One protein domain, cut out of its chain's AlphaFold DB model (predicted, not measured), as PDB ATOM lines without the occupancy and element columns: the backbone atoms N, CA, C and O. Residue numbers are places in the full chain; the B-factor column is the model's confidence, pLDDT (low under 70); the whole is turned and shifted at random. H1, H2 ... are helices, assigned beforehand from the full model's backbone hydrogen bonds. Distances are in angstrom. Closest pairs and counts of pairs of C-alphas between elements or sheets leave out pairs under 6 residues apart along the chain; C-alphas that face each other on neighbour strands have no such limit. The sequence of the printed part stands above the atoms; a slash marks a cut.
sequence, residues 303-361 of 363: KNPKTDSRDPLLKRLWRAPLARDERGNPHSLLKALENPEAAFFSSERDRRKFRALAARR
ATOM      1  N   LYS A 303     -13.027  32.218  33.015       86.94
ATOM      2  CA  LYS A 303     -12.085  32.351  31.900       86.94
ATOM      3  C   LYS A 303     -10.652  32.236  32.381       86.94
ATOM      4  O   LYS A 303      -9.898  31.427  31.845       86.94
ATOM      5  N   ASN A 304     -10.276  33.049  33.365       84.75
ATOM      6  CA  ASN A 304      -8.938  33.059  33.938       84.75
ATOM      7  C   ASN A 304      -9.001  33.522  35.404       84.75
ATOM      8  O   ASN A 304      -9.458  34.636  35.663       84.75
ATOM      9  N   PRO A 305      -8.464  32.747  36.367       82.06
ATOM     10  CA  PRO A 305      -8.538  33.085  37.789       82.06
ATOM     11  C   PRO A 305      -8.056  34.498  38.139       82.06
ATOM     12  O   PRO A 305      -8.634  35.145  39.009       82.06
ATOM     13  N   LYS A 306      -7.006  35.000  37.470       82.19
ATOM     14  CA  LYS A 306      -6.437  36.323  37.765       82.19
ATOM     15  C   LYS A 306      -7.413  37.438  37.398       82.19
ATOM     16  O   LYS A 306      -7.656  38.318  38.221       82.19
ATOM     17  N   THR A 307      -7.987  37.404  36.197       87.88
ATOM     18  CA  THR A 307      -8.959  38.419  35.757       87.88
ATOM     19  C   THR A 307     -10.295  38.257  36.466       87.88
ATOM     20  O   THR A 307     -10.868  39.247  36.913       87.88
ATOM     21  N   ASP A 308     -10.743  37.015  36.633       89.12
ATOM     22  CA  ASP A 308     -12.021  36.676  37.255       89.12
ATOM     23  C   ASP A 308     -12.047  37.080  38.734       89.12
ATOM     24  O   ASP A 308     -13.087  37.467  39.250       89.12
ATOM     25  N   SER A 309     -10.897  37.073  39.421       87.50
ATOM     26  CA  SER A 309     -10.799  37.483  40.830       87.50
ATOM     27  C   SER A 309     -11.220  38.934  41.114       87.50
ATOM     28  O   SER A 309     -11.447  39.273  42.279       87.50
ATOM     29  N   ARG A 310     -11.323  39.780  40.076       92.12
ATOM     30  CA  ARG A 310     -11.813  41.165  40.173       92.12
ATOM     31  C   ARG A 310     -13.334  41.239  40.293       92.12
ATOM     32  O   ARG A 310     -13.838  42.204  40.853       92.12
ATOM     33  N   ASP A 311     -14.045  40.233  39.788       94.62
ATOM     34  CA  ASP A 311     -15.489  40.111  39.940       94.62
ATOM     35  C   ASP A 311     -15.799  39.297  41.217       94.62
ATOM     36  O   ASP A 311     -15.370  38.141  41.337       94.62
ATOM     37  N   PRO A 312     -16.533  39.861  42.198       94.81
ATOM     38  CA  PRO A 312     -16.843  39.167  43.446       94.81
ATOM     39  C   PRO A 312     -17.571  37.830  43.260       94.81
ATOM     40  O   PRO A 312     -17.321  36.892  44.018       94.81
ATOM     41  N   LEU A 313     -18.450  37.720  42.263       94.38
ATOM     42  CA  LEU A 313     -19.210  36.507  41.977       94.38
ATOM     43  C   LEU A 313     -18.297  35.421  41.400       94.38
ATOM     44  O   LEU A 313     -18.304  34.286  41.878       94.38
ATOM     45  N   LEU A 314     -17.455  35.774  40.426       95.00
ATOM     46  CA  LEU A 314     -16.531  34.813  39.813       95.00
ATOM     47  C   LEU A 314     -15.458  34.350  40.803       95.00
ATOM     48  O   LEU A 314     -15.113  33.168  40.850       95.00
ATOM     49  N   LYS A 315     -14.975  35.252  41.663       94.50
ATOM     50  CA  LYS A 315     -14.074  34.909  42.771       94.50
ATOM     51  C   LYS A 315     -14.691  33.875  43.717       94.50
ATOM     52  O   LYS A 315     -13.976  32.992  44.192       94.50
ATOM     53  N   ARG A 316     -15.994  33.977  44.003       95.75
ATOM     54  CA  ARG A 316     -16.720  32.991  44.821       95.75
ATOM     55  C   ARG A 316     -16.847  31.651  44.103       95.75
ATOM     56  O   ARG A 316     -16.553  30.635  44.721       95.75
ATOM     57  N   LEU A 317     -17.154  31.636  42.804       94.56
ATOM     58  CA  LEU A 317     -17.188  30.395  42.011       94.56
ATOM     59  C   LEU A 317     -15.855  29.644  42.030       94.56
ATOM     60  O   LEU A 317     -15.820  28.443  42.276       94.56
ATOM     61  N   TRP A 318     -14.745  30.361  41.864       93.81
ATOM     62  CA  TRP A 318     -13.400  29.793  41.972       93.81
ATOM     63  C   TRP A 318     -13.111  29.154  43.345       93.81
ATOM     64  O   TRP A 318     -12.340  28.197  43.444       93.81
ATOM     65  N   ARG A 319     -13.727  29.678  44.410       94.12
ATOM     66  CA  ARG A 319     -13.575  29.202  45.793       94.12
ATOM     67  C   ARG A 319     -14.594  28.135  46.188       94.12
ATOM     68  O   ARG A 319     -14.364  27.457  47.186       94.12
ATOM     69  N   ALA A 320     -15.674  27.979  45.428       92.81
ATOM     70  CA  ALA A 320     -16.720  27.015  45.724       92.81
ATOM     71  C   ALA A 320     -16.153  25.581  45.687       92.81
ATOM     72  O   ALA A 320     -15.363  25.265  44.790       92.81
ATOM     73  N   PRO A 321     -16.527  24.714  46.645       92.19
ATOM     74  CA  PRO A 321     -15.972  23.375  46.820       92.19
ATOM     75  C   PRO A 321     -16.523  22.364  45.792       92.19
ATOM     76  O   PRO A 321     -17.181  21.394  46.148       92.19
ATOM     77  N   LEU A 322     -16.296  22.618  44.500       89.69
ATOM     78  CA  LEU A 322     -16.931  21.908  43.378       89.69
ATOM     79  C   LEU A 322     -16.142  20.706  42.828       89.69
ATOM     80  O   LEU A 322     -16.682  19.900  42.061       89.69
ATOM     81  N   ALA A 323     -14.867  20.592  43.194       89.50
ATOM     82  CA  ALA A 323     -14.016  19.454  42.860       89.50
ATOM     83  C   ALA A 323     -13.873  18.527  44.073       89.50
ATOM     84  O   ALA A 323     -14.188  18.918  45.196       89.50
ATOM     85  N   ARG A 324     -13.414  17.295  43.853       89.44
ATOM     86  CA  ARG A 324     -13.108  16.344  44.929       89.44
ATOM     87  C   ARG A 324     -11.640  15.938  44.876       89.44
ATOM     88  O   ARG A 324     -11.058  15.877  43.795       89.44
ATOM     89  N   ASP A 325     -11.035  15.697  46.036       88.19
ATOM     90  CA  ASP A 325      -9.715  15.061  46.112       88.19
ATOM     91  C   ASP A 325      -9.812  13.534  45.934       88.19
ATOM     92  O   ASP A 325     -10.901  12.976  45.788       88.19
ATOM     93  N   GLU A 326      -8.667  12.850  45.965       86.31
ATOM     94  CA  GLU A 326      -8.570  11.384  45.858       86.31
ATOM     95  C   GLU A 326      -9.330  10.636  46.966       86.31
ATOM     96  O   GLU A 326      -9.710   9.481  46.794       86.31
ATOM     97  N   ARG A 327      -9.577  11.294  48.105       87.94
ATOM     98  CA  ARG A 327     -10.352  10.753  49.231       87.94
ATOM     99  C   ARG A 327     -11.838  11.095  49.118       87.94
ATOM    100  O   ARG A 327     -12.611  10.778  50.017       87.94
ATOM    101  N   GLY A 328     -12.238  11.760  48.038       87.00
ATOM    102  CA  GLY A 328     -13.593  12.225  47.811       87.00
ATOM    103  C   GLY A 328     -13.957  13.492  48.583       87.00
ATOM    104  O   GLY A 328     -15.108  13.906  48.492       87.00
ATOM    105  N   ASN A 329     -13.047  14.145  49.312       88.75
ATOM    106  CA  ASN A 329     -13.397  15.362  50.046       88.75
ATOM    107  C   ASN A 329     -13.588  16.534  49.080       88.75
ATOM    108  O   ASN A 329     -12.761  16.726  48.180       88.75
ATOM    109  N   PRO A 330     -14.641  17.345  49.268       89.31
ATOM    110  CA  PRO A 330     -14.893  18.484  48.404       89.31
ATOM    111  C   PRO A 330     -13.831  19.579  48.627       89.31
ATOM    112  O   PRO A 330     -13.451  19.884  49.758       89.31
ATOM    113  N   HIS A 331     -13.336  20.183  47.546       91.19
ATOM    114  CA  HIS A 331     -12.374  21.284  47.578       91.19
ATOM    115  C   HIS A 331     -12.596  22.288  46.440       91.19
ATOM    116  O   HIS A 331     -13.307  22.025  45.469       91.19
ATOM    117  N   SER A 332     -11.984  23.469  46.561       93.06
ATOM    118  CA  SER A 332     -12.192  24.572  45.619       93.06
ATOM    119  C   SER A 332     -11.561  24.340  44.247       93.06
ATOM    120  O   SER A 332     -10.509  23.711  44.132       93.06
ATOM    121  N   LEU A 333     -12.140  24.937  43.200       91.50
ATOM    122  CA  LEU A 333     -11.536  24.916  41.863       91.50
ATOM    123  C   LEU A 333     -10.137  25.556  41.845       91.50
ATOM    124  O   LEU A 333      -9.276  25.121  41.087       91.50
ATOM    125  N   LEU A 334      -9.876  26.552  42.700       91.38
ATOM    126  CA  LEU A 334      -8.533  27.123  42.859       91.38
ATOM    127  C   LEU A 334      -7.510  26.095  43.342       91.38
ATOM    128  O   LEU A 334      -6.418  26.046  42.781       91.38
ATOM    129  N   LYS A 335      -7.871  25.271  44.333       92.06
ATOM    130  CA  LYS A 335      -7.005  24.197  44.834       92.06
ATOM    131  C   LYS A 335      -6.830  23.099  43.785       92.06
ATOM    132  O   LYS A 335      -5.718  22.638  43.560       92.06
ATOM    133  N   ALA A 336      -7.899  22.751  43.069       91.06
ATOM    134  CA  ALA A 336      -7.836  21.800  41.959       91.06
ATOM    135  C   ALA A 336      -6.854  22.240  40.857       91.06
ATOM    136  O   ALA A 336      -6.254  21.405  40.190       91.06
ATOM    137  N   LEU A 337      -6.658  23.550  40.656       89.62
ATOM    138  CA  LEU A 337      -5.709  24.052  39.659       89.62
ATOM    139  C   LEU A 337      -4.239  23.879  40.071       89.62
ATOM    140  O   LEU A 337      -3.371  24.015  39.213       89.62
ATOM    141  N   GLU A 338      -3.944  23.648  41.350       89.88
ATOM    142  CA  GLU A 338      -2.578  23.391  41.830       89.88
ATOM    143  C   GLU A 338      -2.113  21.979  41.450       89.88
ATOM    144  O   GLU A 338      -0.930  21.770  41.200       89.88
ATOM    145  N   ASN A 339      -3.052  21.033  41.339       88.19
ATOM    146  CA  ASN A 339      -2.807  19.686  40.835       88.19
ATOM    147  C   ASN A 339      -3.992  19.203  39.970       88.19
ATOM    148  O   ASN A 339      -4.838  18.441  40.449       88.19
ATOM    149  N   PRO A 340      -4.069  19.634  38.693       85.88
ATOM    150  CA  PRO A 340      -5.210  19.329  37.825       85.88
ATOM    151  C   PRO A 340      -5.424  17.837  37.560       85.88
ATOM    152  O   PRO A 340      -6.539  17.424  37.245       85.88
ATOM    153  N   GLU A 341      -4.367  17.030  37.671       83.00
ATOM    154  CA  GLU A 341      -4.418  15.589  37.420       83.00
ATOM    155  C   GLU A 341      -5.049  14.810  38.578       83.00
ATOM    156  O   GLU A 341      -5.725  13.811  38.330       83.00
ATOM    157  N   ALA A 342      -4.907  15.311  39.810       79.75
ATOM    158  CA  ALA A 342      -5.505  14.730  41.014       79.75
ATOM    159  C   ALA A 342      -6.937  15.225  41.303       79.75
ATOM    160  O   ALA A 342      -7.583  14.749  42.237       79.75
ATOM    161  N   ALA A 343      -7.450  16.189  40.531       83.25
ATOM    162  CA  ALA A 343      -8.797  16.718  40.713       83.25
ATOM    163  C   ALA A 343      -9.857  15.756  40.148       83.25
ATOM    164  O   ALA A 343      -9.909  15.492  38.943       83.25
ATOM    165  N   PHE A 344     -10.744  15.263  41.016       83.81
ATOM    166  CA  PHE A 344     -11.836  14.380  40.626       83.81
ATOM    167  C   PHE A 344     -13.108  15.169  40.286       83.81
ATOM    168  O   PHE A 344     -13.643  15.938  41.094       83.81
ATOM    169  N   PHE A 345     -13.633  14.919  39.085       83.75
ATOM    170  CA  PHE A 345     -14.903  15.453  38.595       83.75
ATOM    171  C   PHE A 345     -15.920  14.321  38.395       83.75
ATOM    172  O   PHE A 345     -15.539  13.211  38.041       83.75
ATOM    173  N   SER A 346     -17.213  14.594  38.607       79.44
ATOM    174  CA  SER A 346     -18.307  13.624  38.413       79.44
ATOM    175  C   SER A 346     -18.425  13.150  36.968       79.44
ATOM    176  O   SER A 346     -18.961  12.073  36.727       79.44
ATOM    177  N   SER A 347     -17.936  13.939  36.006       84.44
ATOM    178  CA  SER A 347     -17.987  13.600  34.590       84.44
ATOM    179  C   SER A 347     -16.658  13.857  33.874       84.44
ATOM    180  O   SER A 347     -15.951  14.833  34.141       84.44
ATOM    181  N   GLU A 348     -16.345  13.017  32.883       86.94
ATOM    182  CA  GLU A 348     -15.184  13.215  32.001       86.94
ATOM    183  C   GLU A 348     -15.300  14.522  31.197       86.94
ATOM    184  O   GLU A 348     -14.308  15.187  30.890       86.94
ATOM    185  N   ARG A 349     -16.534  14.958  30.906       86.56
ATOM    186  CA  ARG A 349     -16.810  16.254  30.276       86.56
ATOM    187  C   ARG A 349     -16.295  17.406  31.135       86.56
ATOM    188  O   ARG A 349     -15.652  18.308  30.594       86.56
ATOM    189  N   ASP A 350     -16.574  17.378  32.434       86.25
ATOM    190  CA  ASP A 350     -16.135  18.404  33.382       86.25
ATOM    191  C   ASP A 350     -14.625  18.364  33.579       86.25
ATOM    192  O   ASP A 350     -13.984  19.412  33.523       86.25
ATOM    193  N   ARG A 351     -14.031  17.167  33.676       87.00
ATOM    194  CA  ARG A 351     -12.571  17.000  33.729       87.00
ATOM    195  C   ARG A 351     -11.884  17.612  32.507       87.00
ATOM    196  O   ARG A 351     -10.928  18.375  32.644       87.00
ATOM    197  N   ARG A 352     -12.395  17.341  31.302       88.94
ATOM    198  CA  ARG A 352     -11.860  17.902  30.051       88.94
ATOM    199  C   ARG A 352     -11.994  19.425  29.998       88.94
ATOM    200  O   ARG A 352     -11.043  20.103  29.613       88.94
ATOM    201  N   LYS A 353     -13.153  19.972  30.382       89.12
ATOM    202  CA  LYS A 353     -13.364  21.429  30.450       89.12
ATOM    203  C   LYS A 353     -12.444  22.082  31.479       89.12
ATOM    204  O   LYS A 353     -11.858  23.120  31.179       89.12
ATOM    205  N   PHE A 354     -12.268  21.454  32.640       89.25
ATOM    206  CA  PHE A 354     -11.357  21.924  33.674       89.25
ATOM    207  C   PHE A 354      -9.913  21.961  33.179       89.25
ATOM    208  O   PHE A 354      -9.264  22.994  33.296       89.25
ATOM    209  N   ARG A 355      -9.422  20.882  32.557       88.31
ATOM    210  CA  ARG A 355      -8.075  20.843  31.966       88.31
ATOM    211  C   ARG A 355      -7.882  21.928  30.909       88.31
ATOM    212  O   ARG A 355      -6.858  22.602  30.912       88.31
ATOM    213  N   ALA A 356      -8.876  22.155  30.048       88.38
ATOM    214  CA  ALA A 356      -8.828  23.237  29.064       88.38
ATOM    215  C   ALA A 356      -8.776  24.631  29.723       88.38
ATOM    216  O   ALA A 356      -8.068  25.514  29.245       88.38
ATOM    217  N   LEU A 357      -9.499  24.829  30.829       87.25
ATOM    218  CA  LEU A 357      -9.459  26.058  31.624       87.25
ATOM    219  C   LEU A 357      -8.107  26.229  32.339       87.25
ATOM    220  O   LEU A 357      -7.548  27.323  32.342       87.25
ATOM    221  N   ALA A 358      -7.554  25.146  32.890       85.69
ATOM    222  CA  ALA A 358      -6.253  25.115  33.549       85.69
ATOM    223  C   ALA A 358      -5.104  25.395  32.570       85.69
ATOM    224  O   ALA A 358      -4.203  26.163  32.893       85.69
ATOM    225  N   ALA A 359      -5.168  24.860  31.349       86.25
ATOM    226  CA  ALA A 359      -4.172  25.105  30.309       86.25
ATOM    227  C   ALA A 359      -4.063  26.597  29.939       86.25
ATOM    228  O   ALA A 359      -2.974  27.080  29.667       86.25
ATOM    229  N   ARG A 360      -5.164  27.360  30.015       80.94
ATOM    230  CA  ARG A 360      -5.176  28.822  29.784       80.94
ATOM    231  C   ARG A 360      -4.537  29.642  30.915       80.94
ATOM    232  O   ARG A 360      -4.409  30.858  30.787       80.94
ATOM    233  N   ARG A 361      -4.214  29.014  32.053       68.25
ATOM    234  CA  ARG A 361      -3.530  29.644  33.194       68.25
ATOM    235  C   ARG A 361      -2.010  29.624  33.027       68.25
ATOM    236  O   ARG A 361      -1.348  30.474  33.626       68.25
TER     237      ARG A 361
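Overview. This is residues 303 to 361 of the 363 residues of an uncharacterized protein of Elusimicrobia bacterium CG22_combo_CG10-13_8_21_14_all_63_91 (UniProt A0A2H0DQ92). The longest helix, H4, runs along one side of a small domain and touches no other helix; across from it, short helix H3 lies near the middle, with H1 and H2 towards one end and the tip of a folded-back loop, residues 320 to 332, at the other. The printed part has 59 residues, with four named helices in the order H1, H2, H3, H4 and no named strand. The class is all helix, though under half of the residues, 28 of 59, are in named elements. The whole is compact, with a radius of gyration of the C-alphas of 11.0 A, and only just elongated, spanning 31 by 21 by 18 A.

Arrangement. H4, residues 348 to 359, is near H3, residues 333 to 336, with 5 pairs of C-alphas within 10 A but no pair within 8 A. H3 touches H2, residues 312 to 319; their closest C-alphas, those of Trp 318 and Leu 333, are 5.2 A apart. H2 touches H1, residues 305 to 308, where the closest C-alphas, those of Asp 308 and Leu 314, are 5.5 A apart. H1 and H3 are close but not clearly touching: the closest C-alphas, of Pro 305 and Leu 334, are 7.8 A apart. H4 is apart from H1 and H2. Residues 323 to 324 pair antiparallel with residues 330 to 331. Every O i to N i+4 pair is within hydrogen-bond range in H2 and H4; H1 and H3 are too short for such a pair.

Along the chain. H4 is 16.3 A long, from C-alpha 348 at (-15.184, 13.215, 32.001) to C-alpha 359 at (-4.172, 25.105, 30.309). H2 is 10.7 A long, H1 5.0 A and H3 4.8 A. C-alpha 305, where H1 begins, is at (-8.538, 33.085, 37.789).

Size, cuts and confidence. The two C-alphas farthest apart, of Arg 310 and Arg 327, are 31.8 A apart. The links H2 to H3 and H3 to H4 are long; H1 to H2 is tight. The printed part has no cut. Its mean pLDDT is 88.2, and residue 361 is under 70.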